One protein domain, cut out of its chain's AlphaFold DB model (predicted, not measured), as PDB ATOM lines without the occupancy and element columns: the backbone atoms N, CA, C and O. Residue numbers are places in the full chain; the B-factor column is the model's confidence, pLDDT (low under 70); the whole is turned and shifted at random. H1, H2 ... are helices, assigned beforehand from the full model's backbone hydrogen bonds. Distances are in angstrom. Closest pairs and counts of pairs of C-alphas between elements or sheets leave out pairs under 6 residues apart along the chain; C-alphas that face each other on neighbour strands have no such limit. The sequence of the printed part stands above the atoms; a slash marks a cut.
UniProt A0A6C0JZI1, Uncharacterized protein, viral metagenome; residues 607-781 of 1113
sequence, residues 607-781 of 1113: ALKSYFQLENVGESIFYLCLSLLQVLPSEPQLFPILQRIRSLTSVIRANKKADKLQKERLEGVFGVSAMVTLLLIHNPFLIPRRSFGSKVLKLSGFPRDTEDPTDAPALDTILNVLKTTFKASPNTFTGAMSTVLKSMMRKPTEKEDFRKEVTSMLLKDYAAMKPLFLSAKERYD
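AT A GLANCE: This is residues 607 to 781 of the 1113 residues of an uncharacterized protein of viral metagenome (UniProt A0A6C0JZI1). One long helix, H4, runs through the middle of a rounded body of helices, with H2, H3, H5, H6 and H7 packed around it: H3 lies nearly alongside it, H7 crosses it, and H8 packs on its last residues. The short H1 lies on the outside by H2 and H3, and the long link of residues 682 to 712 wanders over the outside between H4 and H5. The printed part has 175 residues with eight named helices, H1 to H8 in chain order, and no named strand; the class is all helix. The whole is compact, with a radius of gyration of the C-alphas of 15.3 A and spans of 42 by 39 by 36 A.

HOW THE PARTS SIT: H1, residues 607 to 611, is close but not clearly touching to H2, residues 617 to 629; their closest C-alphas, of Lys 609 and Tyr 623, are 7.9 A apart. H2, H3, residues 635 to 654, and H4, residues 660 to 681, form an up and down bundle, each running against the one before. In the hairpin H2 and H3 the helices only just touch, with 3 pairs of C-alphas within 8 A, the closest Gly 618 and Ile 645 at 7.1 A. In the hairpin H3 and H4, a shallow tilt of 23 degrees, the closest C-alphas are Thr 649 and Glu 667, 6.3 A. H4 is the hub, touching six helices. H2 touches it at a steep tilt of 42 degrees, the same way, with the C-alphas of Gly 618 and Gly 671 closest at 4.0 A. H5, residues 713 to 728, touches H4 with residues 714 to 718 alone, closest at the C-alphas of Leu 715 and Val 676, 6.1 A. H6, residues 736 to 743, is about perpendicular to H4 at 84 degrees; the C-alphas of Val 740 and Arg 665 are closest, 5.3 A. H7, residues 748 to 768, touches H4 at a steep tilt of 59 degrees, closest at Val 758 and Val 669, C-alphas 5.7 A apart. H8, residues 770 to 780, touches H4 at residues 680 to 681 alone; the C-alphas of Ala 776 and Ile 681 are closest, 5.3 A. Every O i to N i+4 pair is within hydrogen-bond range in H2, H4, H5, H6 and H8; H3 has 14 of 16, H7 15 of 17, and H1 0 of 1, with 1 of 2 O i to N i+3 pairs.

IN THESE COORDINATES: H1 begins at C-alpha 607, (15.641, -7.718, -48.233). From first to last C-alpha H2 measures 18.3 A, H3 28.6 A, H4 31.7 A, H5 22.2 A, H7 31.0 A and H8 15.0 A. H4 begins at C-alpha 660, (26.731, 20.251, -55.963), and H8 ends at C-alpha 780, (14.624, 3.906, -21.487).

THE WHOLE: The C-alphas farthest apart, of Lys 656 and Ser 694, are 44.8 A apart. The printed part has no cut, and H4 to H5 is the long link. The mean pLDDT of the printed part is 77.2; 40 residues are under 70, among them 687 to 698 and 743 to 753.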
ATOM      1  N   ALA A 607      17.080  -7.962 -48.148       80.31
ATOM      2  CA  ALA A 607      15.641  -7.718 -48.233       80.31
ATOM      3  C   ALA A 607      15.301  -6.243 -47.960       80.31
ATOM      4  O   ALA A 607      14.540  -5.635 -48.707       80.31
ATOM      5  N   LEU A 608      15.948  -5.619 -46.968       81.19
ATOM      6  CA  LEU A 608      15.726  -4.203 -46.662       81.19
ATOM      7  C   LEU A 608      16.253  -3.249 -47.746       81.19
ATOM      8  O   LEU A 608      15.770  -2.121 -47.858       81.19
ATOM      9  N   LYS A 609      17.211  -3.682 -48.575       82.19
ATOM     10  CA  LYS A 609      17.833  -2.857 -49.624       82.19
ATOM     11  C   LYS A 609      16.820  -2.272 -50.613       82.19
ATOM     12  O   LYS A 609      17.045  -1.164 -51.095       82.19
ATOM     13  N   SER A 610      15.706  -2.956 -50.899       83.00
ATOM     14  CA  SER A 610      14.667  -2.447 -51.812       83.00
ATOM     15  C   SER A 610      13.977  -1.180 -51.303       83.00
ATOM     16  O   SER A 610      13.446  -0.412 -52.104       83.00
ATOM     17  N   TYR A 611      13.994  -0.935 -49.990       83.12
ATOM     18  CA  TYR A 611      13.401   0.261 -49.399       83.12
ATOM     19  C   TYR A 611      14.308   1.497 -49.493       83.12
ATOM     20  O   TYR A 611      13.805   2.611 -49.330       83.12
ATOM     21  N   PHE A 612      15.605   1.334 -49.789       86.12
ATOM     22  CA  PHE A 612      16.589   2.421 -49.877       86.12
ATOM     23  C   PHE A 612      16.805   2.898 -51.319       86.12
ATOM     24  O   PHE A 612      17.028   2.111 -52.238       86.12
ATOM     25  N   GLN A 613      16.840   4.216 -51.517       84.25
ATOM     26  CA  GLN A 613      17.254   4.854 -52.765       84.25
ATOM     27  C   GLN A 613      18.755   5.157 -52.715       84.25
ATOM     28  O   GLN A 613      19.166   6.239 -52.304       84.25
ATOM     29  N   LEU A 614      19.585   4.212 -53.163       80.62
ATOM     30  CA  LEU A 614      21.054   4.323 -53.085       80.62
ATOM     31  C   LEU A 614      21.658   5.442 -53.965       80.62
ATOM     32  O   LEU A 614      22.824   5.807 -53.812       80.62
ATOM     33  N   GLU A 615      20.874   6.044 -54.862       77.50
ATOM     34  CA  GLU A 615      21.264   7.269 -55.578       77.50
ATOM     35  C   GLU A 615      21.301   8.507 -54.662       77.50
ATOM     36  O   GLU A 615      21.960   9.501 -54.971       77.50
ATOM     37  N   ASN A 616      20.586   8.474 -53.533       82.50
ATOM     38  CA  ASN A 616      20.639   9.505 -52.503       82.50
ATOM     39  C   ASN A 616      21.821   9.232 -51.566       82.50
ATOM     40  O   ASN A 616      21.905   8.175 -50.940       82.50
ATOM     41  N   VAL A 617      22.726  10.205 -51.436       81.94
ATOM     42  CA  VAL A 617      23.950  10.059 -50.631       81.94
ATOM     43  C   VAL A 617      23.614   9.828 -49.153       81.94
ATOM     44  O   VAL A 617      24.289   9.045 -48.487       81.94
ATOM     45  N   GLY A 618      22.539  10.447 -48.655       83.25
ATOM     46  CA  GLY A 618      22.082  10.278 -47.273       83.25
ATOM     47  C   GLY A 618      21.550   8.876 -46.974       83.25
ATOM     48  O   GLY A 618      21.941   8.276 -45.976       83.25
ATOM     49  N   GLU A 619      20.716   8.319 -47.859       87.00
ATOM     50  CA  GLU A 619      20.202   6.946 -47.716       87.00
ATOM     51  C   GLU A 619      21.318   5.906 -47.898       87.00
ATOM     52  O   GLU A 619      21.341   4.905 -47.189       87.00
ATOM     53  N   SER A 620      22.294   6.174 -48.770       84.94
ATOM     54  CA  SER A 620      23.475   5.320 -48.946       84.94
ATOM     55  C   SER A 620      24.387   5.283 -47.719       84.94
ATOM     56  O   SER A 620      24.838   4.207 -47.331       84.94
ATOM     57  N   ILE A 621      24.634   6.426 -47.069       85.12
ATOM     58  CA  ILE A 621      25.396   6.472 -45.807       85.12
ATOM     59  C   ILE A 621      24.619   5.787 -44.680       85.12
ATOM     60  O   ILE A 621      25.211   5.057 -43.888       85.12
ATOM     61  N   PHE A 622      23.298   5.962 -44.627       87.81
ATOM     62  CA  PHE A 622      22.449   5.294 -43.641       87.81
ATOM     63  C   PHE A 622      22.471   3.763 -43.814       87.81
ATOM     64  O   PHE A 622      22.710   3.041 -42.847       87.81
ATOM     65  N   TYR A 623      22.346   3.267 -45.050       87.81
ATOM     66  CA  TYR A 623      22.473   1.843 -45.373       87.81
ATOM     67  C   TYR A 623      23.877   1.295 -45.064       87.81
ATOM     68  O   TYR A 623      24.019   0.198 -44.520       87.81
ATOM     69  N   LEU A 624      24.929   2.071 -45.350       86.25
ATOM     70  CA  LEU A 624      26.303   1.714 -44.992       86.25
ATOM     71  C   LEU A 624      26.451   1.544 -43.474       86.25
ATOM     72  O   LEU A 624      26.996   0.530 -43.041       86.25
ATOM     73  N   CYS A 625      25.937   2.485 -42.674       84.56
ATOM     74  CA  CYS A 625      25.954   2.408 -41.212       84.56
ATOM     75  C   CYS A 625      25.224   1.167 -40.678       84.56
ATOM     76  O   CYS A 625      25.755   0.512 -39.783       84.56
ATOM     77  N   LEU A 626      24.066   0.808 -41.248       86.25
ATOM     78  CA  LEU A 626      23.349  -0.425 -40.895       86.25
ATOM     79  C   LEU A 626      24.189  -1.678 -41.175       86.25
ATOM     80  O   LEU A 626      24.247  -2.576 -40.337       86.25
ATOM     81  N   SER A 627      24.900  -1.714 -42.308       84.62
ATOM     82  CA  SER A 627      25.788  -2.840 -42.635       84.62
ATOM     83  C   SER A 627      27.028  -2.901 -41.736       84.62
ATOM     84  O   SER A 627      27.446  -3.986 -41.342       84.62
ATOM     85  N   LEU A 628      27.609  -1.745 -41.385       81.94
ATOM     86  CA  LEU A 628      28.828  -1.664 -40.579       81.94
ATOM     87  C   LEU A 628      28.571  -2.065 -39.129       81.94
ATOM     88  O   LEU A 628      29.371  -2.797 -38.557       81.94
ATOM     89  N   LEU A 629      27.464  -1.589 -38.556       77.69
ATOM     90  CA  LEU A 629      27.048  -1.902 -37.189       77.69
ATOM     91  C   LEU A 629      26.359  -3.271 -37.080       77.69
ATOM     92  O   LEU A 629      26.134  -3.741 -35.971       77.69
ATOM     93  N   GLN A 630      26.049  -3.909 -38.212       79.62
ATOM     94  CA  GLN A 630      25.272  -5.143 -38.297       79.62
ATOM     95  C   GLN A 630      23.913  -5.051 -37.573       79.62
ATOM     96  O   GLN A 630      23.578  -5.870 -36.720       79.62
ATOM     97  N   VAL A 631      23.119  -4.035 -37.917       81.94
ATOM     98  CA  VAL A 631      21.830  -3.734 -37.273       81.94
ATOM     99  C   VAL A 631      20.666  -3.947 -38.248       81.94
ATOM    100  O   VAL A 631      20.718  -3.460 -39.379       81.94
ATOM    101  N   LEU A 632      19.602  -4.631 -37.804       82.06
ATOM    102  CA  LEU A 632      18.384  -4.897 -38.588       82.06
ATOM    103  C   LEU A 632      17.162  -4.186 -37.977       82.06
ATOM    104  O   LEU A 632      16.600  -4.681 -37.004       82.06
ATOM    105  N   PRO A 633      16.735  -3.033 -38.523       83.50
ATOM    106  CA  PRO A 633      15.514  -2.373 -38.083       83.50
ATOM    107  C   PRO A 633      14.254  -3.061 -38.618       83.50
ATOM    108  O   PRO A 633      14.231  -3.581 -39.733       83.50
ATOM    109  N   SER A 634      13.177  -2.970 -37.843       80.12
ATOM    110  CA  SER A 634      11.820  -3.318 -38.243       80.12
ATOM    111  C   SER A 634      11.324  -2.387 -39.356       80.12
ATOM    112  O   SER A 634      11.492  -1.161 -39.313       80.12
ATOM    113  N   GLU A 635      10.668  -2.972 -40.358       78.94
ATOM    114  CA  GLU A 635      10.105  -2.250 -41.503       78.94
ATOM    115  C   GLU A 635       9.220  -1.039 -41.124       78.94
ATOM    116  O   GLU A 635       9.438   0.042 -41.689       78.94
ATOM    117  N   PRO A 636       8.272  -1.128 -40.159       79.12
ATOM    118  CA  PRO A 636       7.387  -0.004 -39.845       79.12
ATOM    119  C   PRO A 636       8.108   1.182 -39.194       79.12
ATOM    120  O   PRO A 636       7.659   2.317 -39.337       79.12
ATOM    121  N   GLN A 637       9.228   0.956 -38.502       80.69
ATOM    122  CA  GLN A 637       9.978   2.018 -37.822       80.69
ATOM    123  C   GLN A 637      11.052   2.645 -38.718       80.69
ATOM    124  O   GLN A 637      11.433   3.801 -38.521       80.69
ATOM    125  N   LEU A 638      11.499   1.918 -39.745       85.38
ATOM    126  CA  LEU A 638      12.425   2.424 -40.755       85.38
ATOM    127  C   LEU A 638      11.758   3.449 -41.692       85.38
ATOM    128  O   LEU A 638      12.372   4.450 -42.076       85.38
ATOM    129  N   PHE A 639      10.494   3.223 -42.059       84.12
ATOM    130  CA  PHE A 639       9.801   4.011 -43.081       84.12
ATOM    131  C   PHE A 639       9.635   5.512 -42.746       84.12
ATOM    132  O   PHE A 639       9.959   6.335 -43.610       84.12
ATOM    133  N   PRO A 640       9.230   5.922 -41.522       84.19
ATOM    134  CA  PRO A 640       9.128   7.338 -41.149       84.19
ATOM    135  C   PRO A 640      10.463   8.087 -41.261       84.19
ATOM    136  O   PRO A 640      10.510   9.245 -41.681       84.19
ATOM    137  N   ILE A 641      11.568   7.409 -40.940       86.00
ATOM    138  CA  ILE A 641      12.918   7.977 -40.992       86.00
ATOM    139  C   ILE A 641      13.365   8.150 -42.448       86.00
ATOM    140  O   ILE A 641      13.861   9.216 -42.820       86.00
ATOM    141  N   LEU A 642      13.116   7.161 -43.312       87.19
ATOM    142  CA  LEU A 642      13.395   7.280 -44.749       87.19
ATOM    143  C   LEU A 642      12.570   8.397 -45.404       87.19
ATOM    144  O   LEU A 642      13.107   9.192 -46.177       87.19
ATOM    145  N   GLN A 643      11.283   8.520 -45.067       86.00
ATOM    146  CA  GLN A 643      10.444   9.620 -45.552       86.00
ATOM    147  C   GLN A 643      10.983  10.989 -45.121       86.00
ATOM    148  O   GLN A 643      11.001  11.933 -45.918       86.00
ATOM    149  N   ARG A 644      11.481  11.093 -43.884       83.94
ATOM    150  CA  ARG A 644      12.121  12.306 -43.380       83.94
ATOM    151  C   ARG A 644      13.364  12.660 -44.193       83.94
ATOM    152  O   ARG A 644      13.435  13.792 -44.673       83.94
ATOM    153  N   ILE A 645      14.278  11.715 -44.436       85.56
ATOM    154  CA  ILE A 645      15.461  11.941 -45.287       85.56
ATOM    155  C   ILE A 645      15.032  12.439 -46.672       85.56
ATOM    156  O   ILE A 645      15.517  13.472 -47.127       85.56
ATOM    157  N   ARG A 646      14.062  11.776 -47.313       87.69
ATOM    158  CA  ARG A 646      13.568  12.148 -48.653       87.69
ATOM    159  C   ARG A 646      12.987  13.554 -48.700       87.69
ATOM    160  O   ARG A 646      13.298  14.314 -49.619       87.69
ATOM    161  N   SER A 647      12.188  13.926 -47.699       85.12
ATOM    162  CA  SER A 647      11.615  15.271 -47.599       85.12
ATOM    163  C   SER A 647      12.709  16.342 -47.535       85.12
ATOM    164  O   SER A 647      12.672  17.323 -48.276       85.12
ATOM    165  N   LEU A 648      13.753  16.109 -46.742       82.88
ATOM    166  CA  LEU A 648      14.861  17.040 -46.557       82.88
ATOM    167  C   LEU A 648      15.768  17.106 -47.791       82.88
ATOM    168  O   LEU A 648      16.142  18.194 -48.233       82.88
ATOM    169  N   THR A 649      16.062  15.956 -48.399       83.94
ATOM    170  CA  THR A 649      16.795  15.863 -49.665       83.94
ATOM    171  C   THR A 649      16.073  16.629 -50.780       83.94
ATOM    172  O   THR A 649      16.716  17.357 -51.539       83.94
ATOM    173  N   SER A 650      14.739  16.551 -50.860       82.88
ATOM    174  CA  SER A 650      13.958  17.284 -51.867       82.88
ATOM    175  C   SER A 650      14.080  18.808 -51.715       82.88
ATOM    176  O   SER A 650      14.258  19.520 -52.708       82.88
ATOM    177  N   VAL A 651      14.098  19.306 -50.472       82.50
ATOM    178  CA  VAL A 651      14.254  20.734 -50.151       82.50
ATOM    179  C   VAL A 651      15.648  21.232 -50.543       82.50
ATOM    180  O   VAL A 651      15.784  22.309 -51.126       82.50
ATOM    181  N   ILE A 652      16.694  20.440 -50.288       80.50
ATOM    182  CA  ILE A 652      18.071  20.791 -50.670       80.50
ATOM    183  C   ILE A 652      18.250  20.794 -52.189       80.50
ATOM    184  O   ILE A 652      18.876  21.707 -52.739       80.50
ATOM    185  N   ARG A 653      17.690  19.802 -52.888       77.12
ATOM    186  CA  ARG A 653      17.789  19.709 -54.350       77.12
ATOM    187  C   ARG A 653      17.049  20.851 -55.051       77.12
ATOM    188  O   ARG A 653      17.559  21.360 -56.049       77.12
ATOM    189  N   ALA A 654      15.934  21.321 -54.486       76.38
ATOM    190  CA  ALA A 654      15.191  22.487 -54.969       76.38
ATOM    191  C   ALA A 654      15.944  23.822 -54.789       76.38
ATOM    192  O   ALA A 654      15.676  24.792 -55.507       76.38
ATOM    193  N   ASN A 655      16.915  23.896 -53.872       75.06
ATOM    194  CA  ASN A 655      17.695  25.109 -53.649       75.06
ATOM    195  C   ASN A 655      18.733  25.317 -54.769       75.06
ATOM    196  O   ASN A 655      19.753  24.629 -54.849       75.06
ATOM    197  N   LYS A 656      18.498  26.304 -55.642       67.56
ATOM    198  CA  LYS A 656      19.390  26.625 -56.773       67.56
ATOM    199  C   LYS A 656      20.695  27.330 -56.369       67.56
ATOM    200  O   LYS A 656      21.578  27.438 -57.208       67.56
ATOM    201  N   LYS A 657      20.826  27.804 -55.120       67.00
ATOM    202  CA  LYS A 657      21.979  28.599 -54.651       67.00
ATOM    203  C   LYS A 657      23.146  27.779 -54.077       67.00
ATOM    204  O   LYS A 657      24.197  28.356 -53.842       67.00
ATOM    205  N   ALA A 658      22.964  26.484 -53.813       66.88
ATOM    206  CA  ALA A 658      23.994  25.635 -53.206       66.88
ATOM    207  C   ALA A 658      24.770  24.826 -54.261       66.88
ATOM    208  O   ALA A 658      24.159  24.229 -55.156       66.88
ATOM    209  N   ASP A 659      26.095  24.765 -54.116       74.38
ATOM    210  CA  ASP A 659      26.978  23.980 -54.984       74.38
ATOM    211  C   ASP A 659      26.707  22.476 -54.856       74.38
ATOM    212  O   ASP A 659      26.340  21.981 -53.788       74.38
ATOM    213  N   LYS A 660      26.945  21.713 -55.934       75.62
ATOM    214  CA  LYS A 660      26.731  20.251 -55.963       75.62
ATOM    215  C   LYS A 660      27.455  19.534 -54.812       75.62
ATOM    216  O   LYS A 660      26.859  18.699 -54.142       75.62
ATOM    217  N   LEU A 661      28.694  19.935 -54.524       71.56
ATOM    218  CA  LEU A 661      29.500  19.381 -53.432       71.56
ATOM    219  C   LEU A 661      28.915  19.691 -52.040       71.56
ATOM    220  O   LEU A 661      28.969  18.856 -51.140       71.56
ATOM    221  N   GLN A 662      28.334  20.881 -51.857       72.31
ATOM    222  CA  GLN A 662      27.682  21.263 -50.600       72.31
ATOM    223  C   GLN A 662      26.362  20.511 -50.403       72.31
ATOM    224  O   GLN A 662      26.045  20.117 -49.283       72.31
ATOM    225  N   LYS A 663      25.619  20.262 -51.488       77.25
ATOM    226  CA  LYS A 663      24.397  19.447 -51.463       77.25
ATOM    227  C   LYS A 663      24.690  18.006 -51.050       77.25
ATOM    228  O   LYS A 663      24.046  17.509 -50.136       77.25
ATOM    229  N   GLU A 664      25.703  17.380 -51.649       77.62
ATOM    230  CA  GLU A 664      26.132  16.015 -51.301       77.62
ATOM    231  C   GLU A 664      26.615  15.916 -49.840       77.62
ATOM    232  O   GLU A 664      26.280  14.962 -49.139       77.62
ATOM    233  N   ARG A 665      27.332  16.935 -49.337       77.94
ATOM    234  CA  ARG A 665      27.744  17.024 -47.923       77.94
ATOM    235  C   ARG A 665      26.554  17.078 -46.963       77.94
ATOM    236  O   ARG A 665      26.541  16.342 -45.980       77.94
ATOM    237  N   LEU A 666      25.567  17.928 -47.241       79.31
ATOM    238  CA  LEU A 666      24.377  18.068 -46.397       79.31
ATOM    239  C   LEU A 666      23.470  16.828 -46.460       79.31
ATOM    240  O   LEU A 666      22.938  16.418 -45.432       79.31
ATOM    241  N   GLU A 667      23.347  16.187 -47.627       82.12
ATOM    242  CA  GLU A 667      22.668  14.888 -47.755       82.12
ATOM    243  C   GLU A 667      23.341  13.827 -46.864       82.12
ATOM    244  O   GLU A 667      22.654  13.063 -46.186       82.12
ATOM    245  N   GLY A 668      24.676  13.824 -46.773       80.94
ATOM    246  CA  GLY A 668      25.403  12.933 -45.868       80.94
ATOM    247  C   GLY A 668      25.176  13.208 -44.377       80.94
ATOM    248  O   GLY A 668      25.060  12.263 -43.595       80.94
ATOM    249  N   VAL A 669      25.030  14.477 -43.979       85.38
ATOM    250  CA  VAL A 669      24.647  14.864 -42.605       85.38
ATOM    251  C   VAL A 669      23.274  14.291 -42.237       85.38
ATOM    252  O   VAL A 669      23.090  13.809 -41.119       85.38
ATOM    253  N   PHE A 670      22.326  14.272 -43.180       87.88
ATOM    254  CA  PHE A 670      21.003  13.677 -42.960       87.88
ATOM    255  C   PHE A 670      21.070  12.168 -42.738       87.88
ATOM    256  O   PHE A 670      20.380  11.664 -41.858       87.88
ATOM    257  N   GLY A 671      21.932  11.459 -43.473       85.62
ATOM    258  CA  GLY A 671      22.147  10.021 -43.281       85.62
ATOM    259  C   GLY A 671      22.683   9.674 -41.889       85.62
ATOM    260  O   GLY A 671      22.214   8.727 -41.259       85.62
ATOM    261  N   VAL A 672      23.620  10.474 -41.364       87.12
ATOM    262  CA  VAL A 672      24.164  10.288 -40.005       87.12
ATOM    263  C   VAL A 672      23.126  10.644 -38.932       87.12
ATOM    264  O   VAL A 672      22.955   9.880 -37.984       87.12
ATOM    265  N   SER A 673      22.394  11.755 -39.096       88.19
ATOM    266  CA  SER A 673      21.308  12.164 -38.182       88.19
ATOM    267  C   SER A 673      20.202  11.107 -38.103       88.19
ATOM    268  O   SER A 673      19.743  10.749 -37.017       88.19
ATOM    269  N   ALA A 674      19.817  10.549 -39.253       88.06
ATOM    270  CA  ALA A 674      18.819   9.493 -39.350       88.06
ATOM    271  C   ALA A 674      19.256   8.205 -38.646       88.06
ATOM    272  O   ALA A 674      18.442   7.591 -37.960       88.06
ATOM    273  N   MET A 675      20.535   7.828 -38.752       88.75
ATOM    274  CA  MET A 675      21.066   6.665 -38.039       88.75
ATOM    275  C   MET A 675      21.014   6.851 -36.521       88.75
ATOM    276  O   MET A 675      20.539   5.967 -35.814       88.75
ATOM    277  N   VAL A 676      21.455   8.008 -36.016       88.00
ATOM    278  CA  VAL A 676      21.375   8.327 -34.579       88.00
ATOM    279  C   VAL A 676      19.920   8.307 -34.108       88.00
ATOM    280  O   VAL A 676      19.610   7.722 -33.076       88.00
ATOM    281  N   THR A 677      19.014   8.897 -34.887       87.75
ATOM    282  CA  THR A 677      17.578   8.930 -34.581       87.75
ATOM    283  C   THR A 677      16.970   7.528 -34.532       87.75
ATOM    284  O   THR A 677      16.230   7.223 -33.601       87.75
ATOM    285  N   LEU A 678      17.309   6.660 -35.493       88.50
ATOM    286  CA  LEU A 678      16.867   5.266 -35.514       88.50
ATOM    287  C   LEU A 678      17.331   4.535 -34.246       88.50
ATOM    288  O   LEU A 678      16.509   3.937 -33.560       88.50
ATOM    289  N   LEU A 679      18.619   4.629 -33.900       85.19
ATOM    290  CA  LEU A 679      19.175   3.958 -32.719       85.19
ATOM    291  C   LEU A 679      18.543   4.424 -31.400       85.19
ATOM    292  O   LEU A 679      18.479   3.646 -30.453       85.19
ATOM    293  N   LEU A 680      18.090   5.678 -31.322       85.50
ATOM    294  CA  LEU A 680      17.495   6.231 -30.105       85.50
ATOM    295  C   LEU A 680      15.996   5.930 -29.951       85.50
ATOM    296  O   LEU A 680      15.497   6.027 -28.832       85.50
ATOM    297  N   ILE A 681      15.279   5.607 -31.035       84.88
ATOM    298  CA  ILE A 681      13.808   5.450 -31.040       84.88
ATOM    299  C   ILE A 681      13.353   3.991 -31.208       84.88
ATOM    300  O   ILE A 681      12.243   3.649 -30.775       84.88
ATOM    301  N   HIS A 682      14.162   3.151 -31.861       80.81
ATOM    302  CA  HIS A 682      13.737   1.836 -32.338       80.81
ATOM    303  C   HIS A 682      13.354   0.851 -31.214       80.81
ATOM    304  O   HIS A 682      13.899   0.899 -30.115       80.81
ATOM    305  N   ASN A 683      12.406  -0.043 -31.513       69.69
ATOM    306  CA  ASN A 683      11.878  -1.096 -30.644       69.69
ATOM    307  C   ASN A 683      11.719  -2.412 -31.433       69.69
ATOM    308  O   ASN A 683      10.927  -2.405 -32.383       69.69
ATOM    309  N   PRO A 684      12.420  -3.511 -31.087       66.25
ATOM    310  CA  PRO A 684      13.350  -3.699 -29.954       66.25
ATOM    311  C   PRO A 684      14.649  -2.889 -30.086       66.25
ATOM    312  O   PRO A 684      14.868  -2.229 -31.103       66.25
ATOM    313  N   PHE A 685      15.512  -2.872 -29.070       69.12
ATOM    314  CA  PHE A 685      16.711  -2.033 -29.124       69.12
ATOM    315  C   PHE A 685      17.704  -2.503 -30.186       69.12
ATOM    316  O   PHE A 685      18.111  -3.658 -30.248       69.12
ATOM    317  N   LEU A 686      18.145  -1.563 -31.021       74.19
ATOM    318  CA  LEU A 686      19.129  -1.838 -32.058       74.19
ATOM    319  C   LEU A 686      20.540  -1.776 -31.481       74.19
ATOM    320  O   LEU A 686      21.172  -0.718 -31.474       74.19
ATOM    321  N   ILE A 687      21.030  -2.917 -31.009       68.50
ATOM    322  CA  ILE A 687      22.401  -3.051 -30.521       68.50
ATOM    323  C   ILE A 687      23.301  -3.513 -31.679       68.50
ATOM    324  O   ILE A 687      23.033  -4.542 -32.302       68.50
ATOM    325  N   PRO A 688      24.364  -2.760 -32.011       69.50
ATOM    326  CA  PRO A 688      25.387  -3.192 -32.951       69.50
ATOM    327  C   PRO A 688      26.030  -4.509 -32.524       69.50
ATOM    328  O   PRO A 688      26.549  -4.605 -31.415       69.50
ATOM    329  N   ARG A 689      26.051  -5.496 -33.425       66.69
ATOM    330  CA  ARG A 689      26.697  -6.799 -33.179       66.69
ATOM    331  C   ARG A 689      28.210  -6.763 -33.366       66.69
ATOM    332  O   ARG A 689      28.922  -7.615 -32.848       66.69
ATOM    333  N   ARG A 690      28.704  -5.755 -34.089       64.75
ATOM    334  CA  ARG A 690      30.130  -5.558 -34.340       64.75
ATOM    335  C   ARG A 690      30.724  -4.568 -33.343       64.75
ATOM    336  O   ARG A 690      30.313  -3.405 -33.299       64.75
ATOM    337  N   SER A 691      31.720  -5.016 -32.584       60.44
ATOM    338  CA  SER A 691      32.478  -4.183 -31.654       60.44
ATOM    339  C   SER A 691      33.404  -3.221 -32.430       60.44
ATOM    340  O   SER A 691      34.033  -3.577 -33.429       60.44
ATOM    341  N   PHE A 692      33.470  -1.949 -32.020       59.41
ATOM    342  CA  PHE A 692      34.350  -0.943 -32.636       59.41
ATOM    343  C   PHE A 692      35.250  -0.304 -31.573       59.41
ATOM    344  O   PHE A 692      35.027   0.818 -31.113       59.41
ATOM    345  N   GLY A 693      36.308  -1.030 -31.206       57.09
ATOM    346  CA  GLY A 693      37.286  -0.619 -30.197       57.09
ATOM    347  C   GLY A 693      36.830  -0.877 -28.755       57.09
ATOM    348  O   GLY A 693      35.759  -1.406 -28.504       57.09
ATOM    349  N   SER A 694      37.654  -0.478 -27.783       48.78
ATOM    350  CA  SER A 694      37.486  -0.812 -26.356       48.78
ATOM    351  C   SER A 694      36.449   0.026 -25.591       48.78
ATOM    352  O   SER A 694      36.349  -0.077 -24.366       48.78
ATOM    353  N   LYS A 695      35.705   0.906 -26.268       53.47
ATOM    354  CA  LYS A 695      34.701   1.763 -25.623       53.47
ATOM    355  C   LYS A 695      33.328   1.109 -25.711       53.47
ATOM    356  O   LYS A 695      32.841   0.867 -26.807       53.47
ATOM    357  N   VAL A 696      32.694   0.919 -24.555       55.72
ATOM    358  CA  VAL A 696      31.294   0.486 -24.458       55.72
ATOM    359  C   VAL A 696      30.410   1.462 -25.237       55.72
ATOM    360  O   VAL A 696      30.458   2.675 -24.998       55.72
ATOM    361  N   LEU A 697      29.622   0.935 -26.171       63.62
ATOM    362  CA  LEU A 697      28.647   1.706 -26.931       63.62
ATOM    363  C   LEU A 697      27.559   2.221 -25.982       63.62
ATOM    364  O   LEU A 697      26.800   1.442 -25.413       63.62
ATOM    365  N   LYS A 698      27.460   3.542 -25.832       67.06
ATOM    366  CA  LYS A 698      26.368   4.178 -25.088       67.06
ATOM    367  C   LYS A 698      25.335   4.728 -26.070       67.06
ATOM    368  O   LYS A 698      25.611   5.704 -26.764       67.06
ATOM    369  N   LEU A 699      24.153   4.110 -26.104       71.75
ATOM    370  CA  LEU A 699      22.981   4.551 -26.881       71.75
ATOM    371  C   LEU A 699      22.067   5.483 -26.062       71.75
ATOM    372  O   LEU A 699      20.841   5.429 -26.162       71.75
ATOM    373  N   SER A 700      22.679   6.308 -25.214       74.12
ATOM    374  CA  SER A 700      22.020   7.289 -24.348       74.12
ATOM    375  C   SER A 700      22.422   8.715 -24.722       74.12
ATOM    376  O   SER A 700      23.367   8.916 -25.482       74.12
ATOM    377  N   GLY A 701      21.733   9.710 -24.175       78.19
ATOM    378  CA  GLY A 701      22.078  11.126 -24.326       78.19
ATOM    379  C   GLY A 701      21.274  11.849 -25.407       78.19
ATOM    380  O   GLY A 701      20.121  11.512 -25.697       78.19
ATOM    381  N   PHE A 702      21.865  12.896 -25.972       82.50
ATOM    382  CA  PHE A 702      21.172  13.854 -26.824       82.50
ATOM    383  C   PHE A 702      20.692  13.252 -28.164       82.50
ATOM    384  O   PHE A 702      21.494  12.617 -28.859       82.50
ATOM    385  N   PRO A 703      19.436  13.499 -28.608       79.69
ATOM    386  CA  PRO A 703      18.416  14.378 -28.010       79.69
ATOM    387  C   PRO A 703      17.355  13.676 -27.132       79.69
ATOM    388  O   PRO A 703      16.361  14.304 -26.778       79.69
ATOM    389  N   ARG A 704      17.498  12.378 -26.823       82.06
ATOM    390  CA  ARG A 704      16.465  11.615 -26.094       82.06
ATOM    391  C   ARG A 704      16.515  11.855 -24.582       82.06
ATOM    392  O   ARG A 704      15.488  12.163 -23.981       82.06
ATOM    393  N   ASP A 705      17.697  11.713 -23.985       79.19
ATOM    394  CA  ASP A 705      17.854  11.684 -22.522       79.19
ATOM    395  C   ASP A 705      18.289  13.043 -21.958       79.19
ATOM    396  O   ASP A 705      17.846  13.446 -20.881       79.19
ATOM    397  N   THR A 706      19.121  13.772 -22.708       78.25
ATOM    398  CA  THR A 706      19.691  15.069 -22.325       78.25
ATOM    399  C   THR A 706      19.412  16.124 -23.396       78.25
ATOM    400  O   THR A 706      19.343  15.824 -24.587       78.25
ATOM    401  N   GLU A 707      19.249  17.381 -22.975       75.31
ATOM    402  CA  GLU A 707      19.127  18.534 -23.884       75.31
ATOM    403  C   GLU A 707      20.497  19.131 -24.258       75.31
ATOM    404  O   GLU A 707      20.579  20.010 -25.116       75.31
ATOM    405  N   ASP A 708      21.577  18.647 -23.636       79.75
ATOM    406  CA  ASP A 708      22.938  19.126 -23.867       79.75
ATOM    407  C   ASP A 708      23.531  18.515 -25.155       79.75
ATOM    408  O   ASP A 708      23.817  17.316 -25.194       79.75
ATOM    409  N   PRO A 709      23.795  19.313 -26.211       76.00
ATOM    410  CA  PRO A 709      24.348  18.818 -27.472       76.00
ATOM    411  C   PRO A 709      25.811  18.353 -27.360       76.00
ATOM    412  O   PRO A 709      26.371  17.827 -28.329       76.00
ATOM    413  N   THR A 710      26.477  18.585 -26.225       77.69
ATOM    414  CA  THR A 710      27.821  18.057 -25.978       77.69
ATOM    415  C   THR A 710      27.799  16.588 -25.561       77.69
ATOM    416  O   THR A 710      28.724  15.866 -25.939       77.69
ATOM    417  N   ASP A 711      26.719  16.122 -24.929       80.69
ATOM    418  CA  ASP A 711      26.534  14.755 -24.433       80.69
ATOM    419  C   ASP A 711      25.800  13.865 -25.457       80.69
ATOM    420  O   ASP A 711      24.656  13.450 -25.277       80.69
ATOM    421  N   ALA A 712      26.468  13.600 -26.588       83.25
ATOM    422  CA  ALA A 712      25.925  12.830 -27.714       83.25
ATOM    423  C   ALA A 712      26.781  11.580 -28.041       83.25
ATOM    424  O   ALA A 712      27.375  11.497 -29.124       83.25
ATOM    425  N   PRO A 713      26.868  10.579 -27.142       81.88
ATOM    426  CA  PRO A 713      27.763   9.433 -27.315       81.88
ATOM    427  C   PRO A 713      27.368   8.514 -28.485       81.88
ATOM    428  O   PRO A 713      28.253   7.949 -29.134       81.88
ATOM    429  N   ALA A 714      26.076   8.411 -28.825       81.31
ATOM    430  CA  ALA A 714      25.616   7.676 -30.009       81.31
ATOM    431  C   ALA A 714      26.155   8.302 -31.312       81.31
ATOM    432  O   ALA A 714      26.677   7.602 -32.185       81.31
ATOM    433  N   LEU A 715      26.113   9.637 -31.409       85.69
ATOM    434  CA  LEU A 715      26.686  10.390 -32.527       85.69
ATOM    435  C   LEU A 715      28.208  10.220 -32.587       85.69
ATOM    436  O   LEU A 715      28.753   9.897 -33.643       85.69
ATOM    437  N   ASP A 716      28.897  10.398 -31.460       82.88
ATOM    438  CA  ASP A 716      30.356  10.283 -31.407       82.88
ATOM    439  C   ASP A 716      30.834   8.870 -31.782       82.88
ATOM    440  O   ASP A 716      31.888   8.714 -32.408       82.88
ATOM    441  N   THR A 717      30.038   7.840 -31.480       78.88
ATOM    442  CA  THR A 717      30.341   6.464 -31.884       78.88
ATOM    443  C   THR A 717      30.179   6.266 -33.387       78.88
ATOM    444  O   THR A 717      31.124   5.807 -34.026       78.88
ATOM    445  N   ILE A 718      29.064   6.693 -33.991       83.94
ATOM    446  CA  ILE A 718      28.863   6.593 -35.450       83.94
ATOM    447  C   ILE A 718      29.964   7.344 -36.213       83.94
ATOM    448  O   ILE A 718      30.518   6.827 -37.187       83.94
ATOM    449  N   LEU A 719      30.350   8.536 -35.745       83.75
ATOM    450  CA  LEU A 719      31.443   9.305 -36.345       83.75
ATOM    451  C   LEU A 719      32.793   8.573 -36.240       83.75
ATOM    452  O   LEU A 719      33.592   8.621 -37.177       83.75
ATOM    453  N   ASN A 720      33.063   7.881 -35.127       80.62
ATOM    454  CA  ASN A 720      34.273   7.069 -34.968       80.62
ATOM    455  C   ASN A 720      34.250   5.808 -35.846       80.62
ATOM    456  O   ASN A 720      35.282   5.465 -36.426       80.62
ATOM    457  N   VAL A 721      33.097   5.152 -35.993       79.88
ATOM    458  CA  VAL A 721      32.920   3.982 -36.870       79.88
ATOM    459  C   VAL A 721      33.203   4.362 -38.319       79.88
ATOM    460  O   VAL A 721      34.092   3.788 -38.939       79.88
ATOM    461  N   LEU A 722      32.554   5.407 -38.837       81.12
ATOM    462  CA  LEU A 722      32.796   5.891 -40.202       81.12
ATOM    463  C   LEU A 722      34.254   6.324 -40.426       81.12
ATOM    464  O   LEU A 722      34.820   6.124 -41.499       81.12
ATOM    465  N   LYS A 723      34.899   6.889 -39.399       79.06
ATOM    466  CA  LYS A 723      36.309   7.290 -39.457       79.06
ATOM    467  C   LYS A 723      37.262   6.096 -39.503       79.06
ATOM    468  O   LYS A 723      38.241   6.128 -40.250       79.06
ATOM    469  N   THR A 724      37.039   5.091 -38.663       78.06
ATOM    470  CA  THR A 724      37.899   3.901 -38.582       78.06
ATOM    471  C   THR A 724      37.775   3.054 -39.842       78.06
ATOM    472  O   THR A 724      38.799   2.675 -40.406       78.06
ATOM    473  N   THR A 725      36.559   2.866 -40.359       76.88
ATOM    474  CA  THR A 725      36.323   2.119 -41.602       76.88
ATOM    475  C   THR A 725      36.919   2.830 -42.811       76.88
ATOM    476  O   THR A 725      37.605   2.203 -43.615       76.88
ATOM    477  N   PHE A 726      36.775   4.154 -42.910       76.81
ATOM    478  CA  PHE A 726      37.398   4.917 -43.992       76.81
ATOM    479  C   PHE A 726      38.935   4.916 -43.927       76.81
ATOM    480  O   PHE A 726      39.590   4.864 -44.965       76.81
ATOM    481  N   LYS A 727      39.529   4.942 -42.724       76.19
ATOM    482  CA  LYS A 727      40.986   4.795 -42.551       76.19
ATOM    483  C   LYS A 727      41.485   3.406 -42.946       76.19
ATOM    484  O   LYS A 727      42.558   3.315 -43.531       76.19
ATOM    485  N   ALA A 728      40.736   2.359 -42.606       75.00
ATOM    486  CA  ALA A 728      41.092   0.984 -42.932       75.00
ATOM    487  C   ALA A 728      41.001   0.713 -44.441       75.00
ATOM    488  O   ALA A 728      41.830  -0.006 -44.988       75.00
ATOM    489  N   SER A 729      40.020   1.313 -45.127       73.62
ATOM    490  CA  SER A 729      39.776   1.050 -46.546       73.62
ATOM    491  C   SER A 729      39.380   2.317 -47.337       73.62
ATOM    492  O   SER A 729      38.221   2.472 -47.735       73.62
ATOM    493  N   PRO A 730      40.326   3.242 -47.603       67.12
ATOM    494  CA  PRO A 730      40.037   4.529 -48.250       67.12
ATOM    495  C   PRO A 730      39.648   4.412 -49.733       67.12
ATOM    496  O   PRO A 730      38.959   5.290 -50.254       67.12
ATOM    497  N   ASN A 731      40.058   3.332 -50.408       69.81
ATOM    498  CA  ASN A 731      39.819   3.111 -51.840       69.81
ATOM    499  C   ASN A 731      38.486   2.404 -52.143       69.81
ATOM    500  O   ASN A 731      38.074   2.358 -53.298       69.81
ATOM    501  N   THR A 732      37.797   1.879 -51.126       70.44
ATOM    502  CA  THR A 732      36.541   1.121 -51.283       70.44
ATOM    503  C   THR A 732      35.339   2.021 -51.578       70.44
ATOM    504  O   THR A 732      34.338   1.573 -52.131       70.44
ATOM    505  N   PHE A 733      35.421   3.308 -51.233       69.94
ATOM    506  CA  PHE A 733      34.320   4.257 -51.389       69.94
ATOM    507  C   PHE A 733      34.535   5.147 -52.621       69.94
ATOM    508  O   PHE A 733      35.441   5.979 -52.646       69.94
ATOM    509  N   THR A 734      33.673   5.016 -53.633       63.16
ATOM    510  CA  THR A 734      33.712   5.813 -54.875       63.16
ATOM    511  C   THR A 734      32.601   6.870 -54.925       63.16
ATOM    512  O   THR A 734      31.531   6.702 -54.342       63.16
ATOM    513  N   GLY A 735      32.824   7.970 -55.653       70.94
ATOM    514  CA  GLY A 735      31.797   8.990 -55.918       70.94
ATOM    515  C   GLY A 735      31.480   9.909 -54.727       70.94
ATOM    516  O   GLY A 735      32.369  10.252 -53.945       70.94
ATOM    517  N   ALA A 736      30.211  10.312 -54.599       64.19
ATOM    518  CA  ALA A 736      29.724  11.297 -53.623       64.19
ATOM    519  C   ALA A 736      29.809  10.839 -52.149       64.19
ATOM    520  O   ALA A 736      29.859  11.660 -51.245       64.19
ATOM    521  N   MET A 737      29.910   9.535 -51.863       68.00
ATOM    522  CA  MET A 737      30.186   9.067 -50.493       68.00
ATOM    523  C   MET A 737      31.627   9.369 -50.065       68.00
ATOM    524  O   MET A 737      31.885   9.718 -48.913       68.00
ATOM    525  N   SER A 738      32.578   9.297 -51.005       68.44
ATOM    526  CA  SER A 738      33.986   9.593 -50.727       68.44
ATOM    527  C   SER A 738      34.212  11.073 -50.406       68.44
ATOM    528  O   SER A 738      35.089  11.396 -49.609       68.44
ATOM    529  N   THR A 739      33.418  11.981 -50.985       70.75
ATOM    530  CA  THR A 739      33.508  13.426 -50.723       70.75
ATOM    531  C   THR A 739      32.985  13.770 -49.328       70.75
ATOM    532  O   THR A 739      33.614  14.569 -48.630       70.75
ATOM    533  N   VAL A 740      31.913  13.111 -48.872       71.75
ATOM    534  CA  VAL A 740      31.404  13.233 -47.494       71.75
ATOM    535  C   VAL A 740      32.394  12.647 -46.483       71.75
ATOM    536  O   VAL A 740      32.791  13.343 -45.553       71.75
ATOM    537  N   LEU A 741      32.887  11.423 -46.693       72.06
ATOM    538  CA  LEU A 741      33.830  10.783 -45.763       72.06
ATOM    539  C   LEU A 741      35.189  11.510 -45.699       72.06
ATOM    540  O   LEU A 741      35.805  11.592 -44.636       72.06
ATOM    541  N   LYS A 742      35.640  12.123 -46.804       72.06
ATOM    542  CA  LYS A 742      36.842  12.978 -46.824       72.06
ATOM    543  C   LYS A 742      36.637  14.314 -46.104       72.06
ATOM    544  O   LYS A 742      37.598  14.813 -45.517       72.06
ATOM    545  N   SER A 743      35.431  14.893 -46.125       66.62
ATOM    546  CA  SER A 743      35.149  16.141 -45.395       66.62
ATOM    547  C   SER A 743      35.152  15.937 -43.875       66.62
ATOM    548  O   SER A 743      35.600  16.816 -43.150       66.62
ATOM    549  N   MET A 744      34.818  14.733 -43.399       63.62
ATOM    550  CA  MET A 744      34.945  14.338 -41.986       63.62
ATOM    551  C   MET A 744      36.404  14.188 -41.496       63.62
ATOM    552  O   MET A 744      36.645  14.092 -40.291       63.62
ATOM    553  N   MET A 745      37.378  14.124 -42.415       59.72
ATOM    554  CA  MET A 745      38.783  13.774 -42.145       59.72
ATOM    555  C   MET A 745      39.777  14.935 -42.289       59.72
ATOM    556  O   MET A 745      40.945  14.777 -41.926       59.72
ATOM    557  N   ARG A 746      39.359  16.093 -42.813       59.91
ATOM    558  CA  ARG A 746      40.210  17.294 -42.838       59.91
ATOM    559  C   ARG A 746      40.270  17.934 -41.443       59.91
ATOM    560  O   ARG A 746      39.536  17.515 -40.561       59.91
ATOM    561  N   LYS A 747      41.248  18.834 -41.252       56.66
ATOM    562  CA  LYS A 747      41.710  19.518 -40.013       56.66
ATOM    563  C   LYS A 747      40.793  19.396 -38.769       56.66
ATOM    564  O   LYS A 747      39.585  19.527 -38.897       56.66
ATOM    565  N   PRO A 748      41.339  19.299 -37.537       54.00
ATOM    566  CA  PRO A 748      40.550  19.096 -36.309       54.00
ATOM    567  C   PRO A 748      39.375  20.077 -36.111       54.00
ATOM    568  O   PRO A 748      38.357  19.679 -35.555       54.00
ATOM    569  N   THR A 749      39.471  21.301 -36.639       53.59
ATOM    570  CA  THR A 749      38.400  22.310 -36.663       53.59
ATOM    571  C   THR A 749      37.186  21.912 -37.520       53.59
ATOM    572  O   THR A 749      36.052  22.090 -37.095       53.59
ATOM    573  N   GLU A 750      37.391  21.295 -38.687       57.47
ATOM    574  CA  GLU A 750      36.306  20.897 -39.606       57.47
ATOM    575  C   GLU A 750      35.523  19.672 -39.087       57.47
ATOM    576  O   GLU A 750      34.341  19.507 -39.393       57.47
ATOM    577  N   LYS A 751      36.146  18.841 -38.235       59.84
ATOM    578  CA  LYS A 751      35.474  17.743 -37.514       59.84
ATOM    579  C   LYS A 751      34.444  18.276 -36.513       59.84
ATOM    580  O   LYS A 751      33.352  17.719 -36.395       59.84
ATOM    581  N   GLU A 752      34.795  19.330 -35.778       63.59
ATOM    582  CA  GLU A 752      33.863  19.994 -34.863       63.59
ATOM    583  C   GLU A 752      32.727  20.673 -35.627       63.59
ATOM    584  O   GLU A 752      31.584  20.614 -35.180       63.59
ATOM    585  N   ASP A 753      33.012  21.243 -36.798       69.75
ATOM    586  CA  ASP A 753      31.995  21.861 -37.651       69.75
ATOM    587  C   ASP A 753      31.011  20.825 -38.215       69.75
ATOM    588  O   ASP A 753      29.801  21.037 -38.151       69.75
ATOM    589  N   PHE A 754      31.487  19.660 -38.671       76.62
ATOM    590  CA  PHE A 754      30.609  18.567 -39.109       76.62
ATOM    591  C   PHE A 754      29.762  18.010 -37.953       76.62
ATOM    592  O   PHE A 754      28.567  17.773 -38.112       76.62
ATOM    593  N   ARG A 755      30.348  17.856 -36.755       82.31
ATOM    594  CA  ARG A 755      29.604  17.460 -35.546       82.31
ATOM    595  C   ARG A 755      28.512  18.480 -35.210       82.31
ATOM    596  O   ARG A 755      27.392  18.069 -34.933       82.31
ATOM    597  N   LYS A 756      28.810  19.784 -35.278       82.19
ATOM    598  CA  LYS A 756      27.836  20.872 -35.061       82.19
ATOM    599  C   LYS A 756      26.714  20.867 -36.105       82.19
ATOM    600  O   LYS A 756      25.556  21.096 -35.760       82.19
ATOM    601  N   GLU A 757      27.028  20.588 -37.368       83.81
ATOM    602  CA  GLU A 757      26.024  20.443 -38.432       83.81
ATOM    603  C   GLU A 757      25.068  19.277 -38.128       83.81
ATOM    604  O   GLU A 757      23.850  19.464 -38.189       83.81
ATOM    605  N   VAL A 758      25.590  18.117 -37.712       83.56
ATOM    606  CA  VAL A 758      24.765  16.953 -37.342       83.56
ATOM    607  C   VAL A 758      23.941  17.214 -36.077       83.56
ATOM    608  O   VAL A 758      22.749  16.919 -36.071       83.56
ATOM    609  N   THR A 759      24.502  17.823 -35.026       84.38
ATOM    610  CA  THR A 759      23.727  18.146 -33.810       84.38
ATOM    611  C   THR A 759      22.626  19.172 -34.079       84.38
ATOM    612  O   THR A 759      21.515  19.028 -33.567       84.38
ATOM    613  N   SER A 760      22.876  20.163 -34.944       84.81
ATOM    614  CA  SER A 760      21.843  21.114 -35.381       84.81
ATOM    615  C   SER A 760      20.697  20.431 -36.132       84.81
ATOM    616  O   SER A 760      19.552  20.886 -36.084       84.81
ATOM    617  N   MET A 761      21.002  19.331 -36.824       85.88
ATOM    618  CA  MET A 761      20.017  18.539 -37.538       85.88
ATOM    619  C   MET A 761      19.215  17.646 -36.592       85.88
ATOM    620  O   MET A 761      17.989  17.621 -36.684       85.88
ATOM    621  N   LEU A 762      19.880  17.025 -35.619       85.06
ATOM    622  CA  LEU A 762      19.234  16.241 -34.567       85.06
ATOM    623  C   LEU A 762      18.217  17.068 -33.769       85.06
ATOM    624  O   LEU A 762      17.145  16.561 -33.458       85.06
ATOM    625  N   LEU A 763      18.474  18.361 -33.523       85.62
ATOM    626  CA  LEU A 763      17.478  19.273 -32.934       85.62
ATOM    627  C   LEU A 763      16.207  19.393 -33.788       85.62
ATOM    628  O   LEU A 763      15.091  19.397 -33.266       85.62
ATOM    629  N   LYS A 764      16.365  19.501 -35.111       85.38
ATOM    630  CA  LYS A 764      15.236  19.604 -36.049       85.38
ATOM    631  C   LYS A 764      14.477  18.288 -36.168       85.38
ATOM    632  O   LYS A 764      13.264  18.307 -36.387       85.38
ATOM    633  N   ASP A 765      15.176  17.166 -36.052       83.50
ATOM    634  CA  ASP A 765      14.586  15.830 -36.078       83.50
ATOM    635  C   ASP A 765      13.862  15.517 -34.761       83.50
ATOM    636  O   ASP A 765      12.733  15.033 -34.806       83.50
ATOM    637  N   TYR A 766      14.407  15.932 -33.612       84.88
ATOM    638  CA  TYR A 766      13.721  15.892 -32.317       84.88
ATOM    639  C   TYR A 766      12.430  16.716 -32.321       84.88
ATOM    640  O   TYR A 766      11.380  16.220 -31.922       84.88
ATOM    641  N   ALA A 767      12.463  17.947 -32.843       84.50
ATOM    642  CA  ALA A 767      11.265  18.782 -32.938       84.50
ATOM    643  C   ALA A 767      10.169  18.155 -33.823       84.50
ATOM    644  O   ALA A 767       8.985  18.294 -33.526       84.50
ATOM    645  N   ALA A 768      10.554  17.456 -34.895       82.69
ATOM    646  CA  ALA A 768       9.616  16.819 -35.817       82.69
ATOM    647  C   ALA A 768       9.085  15.462 -35.321       82.69
ATOM    648  O   ALA A 768       7.952  15.108 -35.633       82.69
ATOM    649  N   MET A 769       9.884  14.709 -34.560       84.19
ATOM    650  CA  MET A 769       9.570  13.356 -34.075       84.19
ATOM    651  C   MET A 769       9.452  13.289 -32.546       84.19
ATOM    652  O   MET A 769       9.614  12.229 -31.944       84.19
ATOM    653  N   LYS A 770       9.116  14.414 -31.905       81.62
ATOM    654  CA  LYS A 770       8.965  14.544 -30.450       81.62
ATOM    655  C   LYS A 770       8.144  13.426 -29.780       81.62
ATOM    656  O   LYS A 770       8.625  12.910 -28.774       81.62
ATOM    657  N   PRO A 771       6.966  12.998 -30.289       81.25
ATOM    658  CA  PRO A 771       6.207  11.922 -29.642       81.25
ATOM    659  C   PRO A 771       6.956  10.580 -29.644       81.25
ATOM    660  O   PRO A 771       6.884   9.840 -28.668       81.25
ATOM    661  N   LEU A 772       7.730  10.291 -30.696       81.06
ATOM    662  CA  LEU A 772       8.529   9.068 -30.792       81.06
ATOM    663  C   LEU A 772       9.716   9.089 -29.819       81.06
ATOM    664  O   LEU A 772      10.012   8.073 -29.197       81.06
ATOM    665  N   PHE A 773      10.359  10.247 -29.638       83.38
ATOM    666  CA  PHE A 773      11.443  10.414 -28.664       83.38
ATOM    667  C   PHE A 773      10.961  10.374 -27.211       83.38
ATOM    668  O   PHE A 773      11.652   9.797 -26.381       83.38
ATOM    669  N   LEU A 774       9.793  10.945 -26.894       78.69
ATOM    670  CA  LEU A 774       9.217  10.873 -25.543       78.69
ATOM    671  C   LEU A 774       8.786   9.445 -25.195       78.69
ATOM    672  O   LEU A 774       9.157   8.942 -24.141       78.69
ATOM    673  N   SER A 775       8.115   8.760 -26.128       77.19
ATOM    674  CA  SER A 775       7.790   7.340 -25.976       77.19
ATOM    675  C   SER A 775       9.048   6.478 -25.852       77.19
ATOM    676  O   SER A 775       9.067   5.515 -25.095       77.19
ATOM    677  N   ALA A 776      10.124   6.800 -26.576       74.69
ATOM    678  CA  ALA A 776      11.416   6.168 -26.353       74.69
ATOM    679  C   ALA A 776      11.931   6.457 -24.938       74.69
ATOM    680  O   ALA A 776      12.166   5.510 -24.204       74.69
ATOM    681  N   LYS A 777      12.040   7.722 -24.521       78.75
ATOM    682  CA  LYS A 777      12.557   8.118 -23.203       78.75
ATOM    683  C   LYS A 777      11.865   7.390 -22.045       78.75
ATOM    684  O   LYS A 777      12.550   6.812 -21.217       78.75
ATOM    685  N   GLU A 778      10.534   7.328 -22.047       68.25
ATOM    686  CA  GLU A 778       9.759   6.603 -21.026       68.25
ATOM    687  C   GLU A 778      10.040   5.090 -21.005       68.25
ATOM    688  O   GLU A 778       9.899   4.452 -19.967       68.25
ATOM    689  N   ARG A 779      10.458   4.504 -22.137       64.38
ATOM    690  CA  ARG A 779      10.905   3.101 -22.226       64.38
ATOM    691  C   ARG A 779      12.355   2.904 -21.764       64.38
ATOM    692  O   ARG A 779      12.693   1.804 -21.343       64.38
ATOM    693  N   TYR A 780      13.205   3.930 -21.883       60.28
ATOM    694  CA  TYR A 780      14.624   3.906 -21.487       60.28
ATOM    695  C   TYR A 780      14.865   4.334 -20.036       60.28
ATOM    696  O   TYR A 780      15.944   4.054 -19.508       60.28
ATOM    697  N   ASP A 781      13.899   4.992 -19.391       56.69
ATOM    698  CA  ASP A 781      13.916   5.201 -17.947       56.69
ATOM    699  C   ASP A 781      13.794   3.827 -17.282       56.69
ATOM    700  O   ASP A 781      12.709   3.267 -17.119       56.69
TER     701      ASP A 781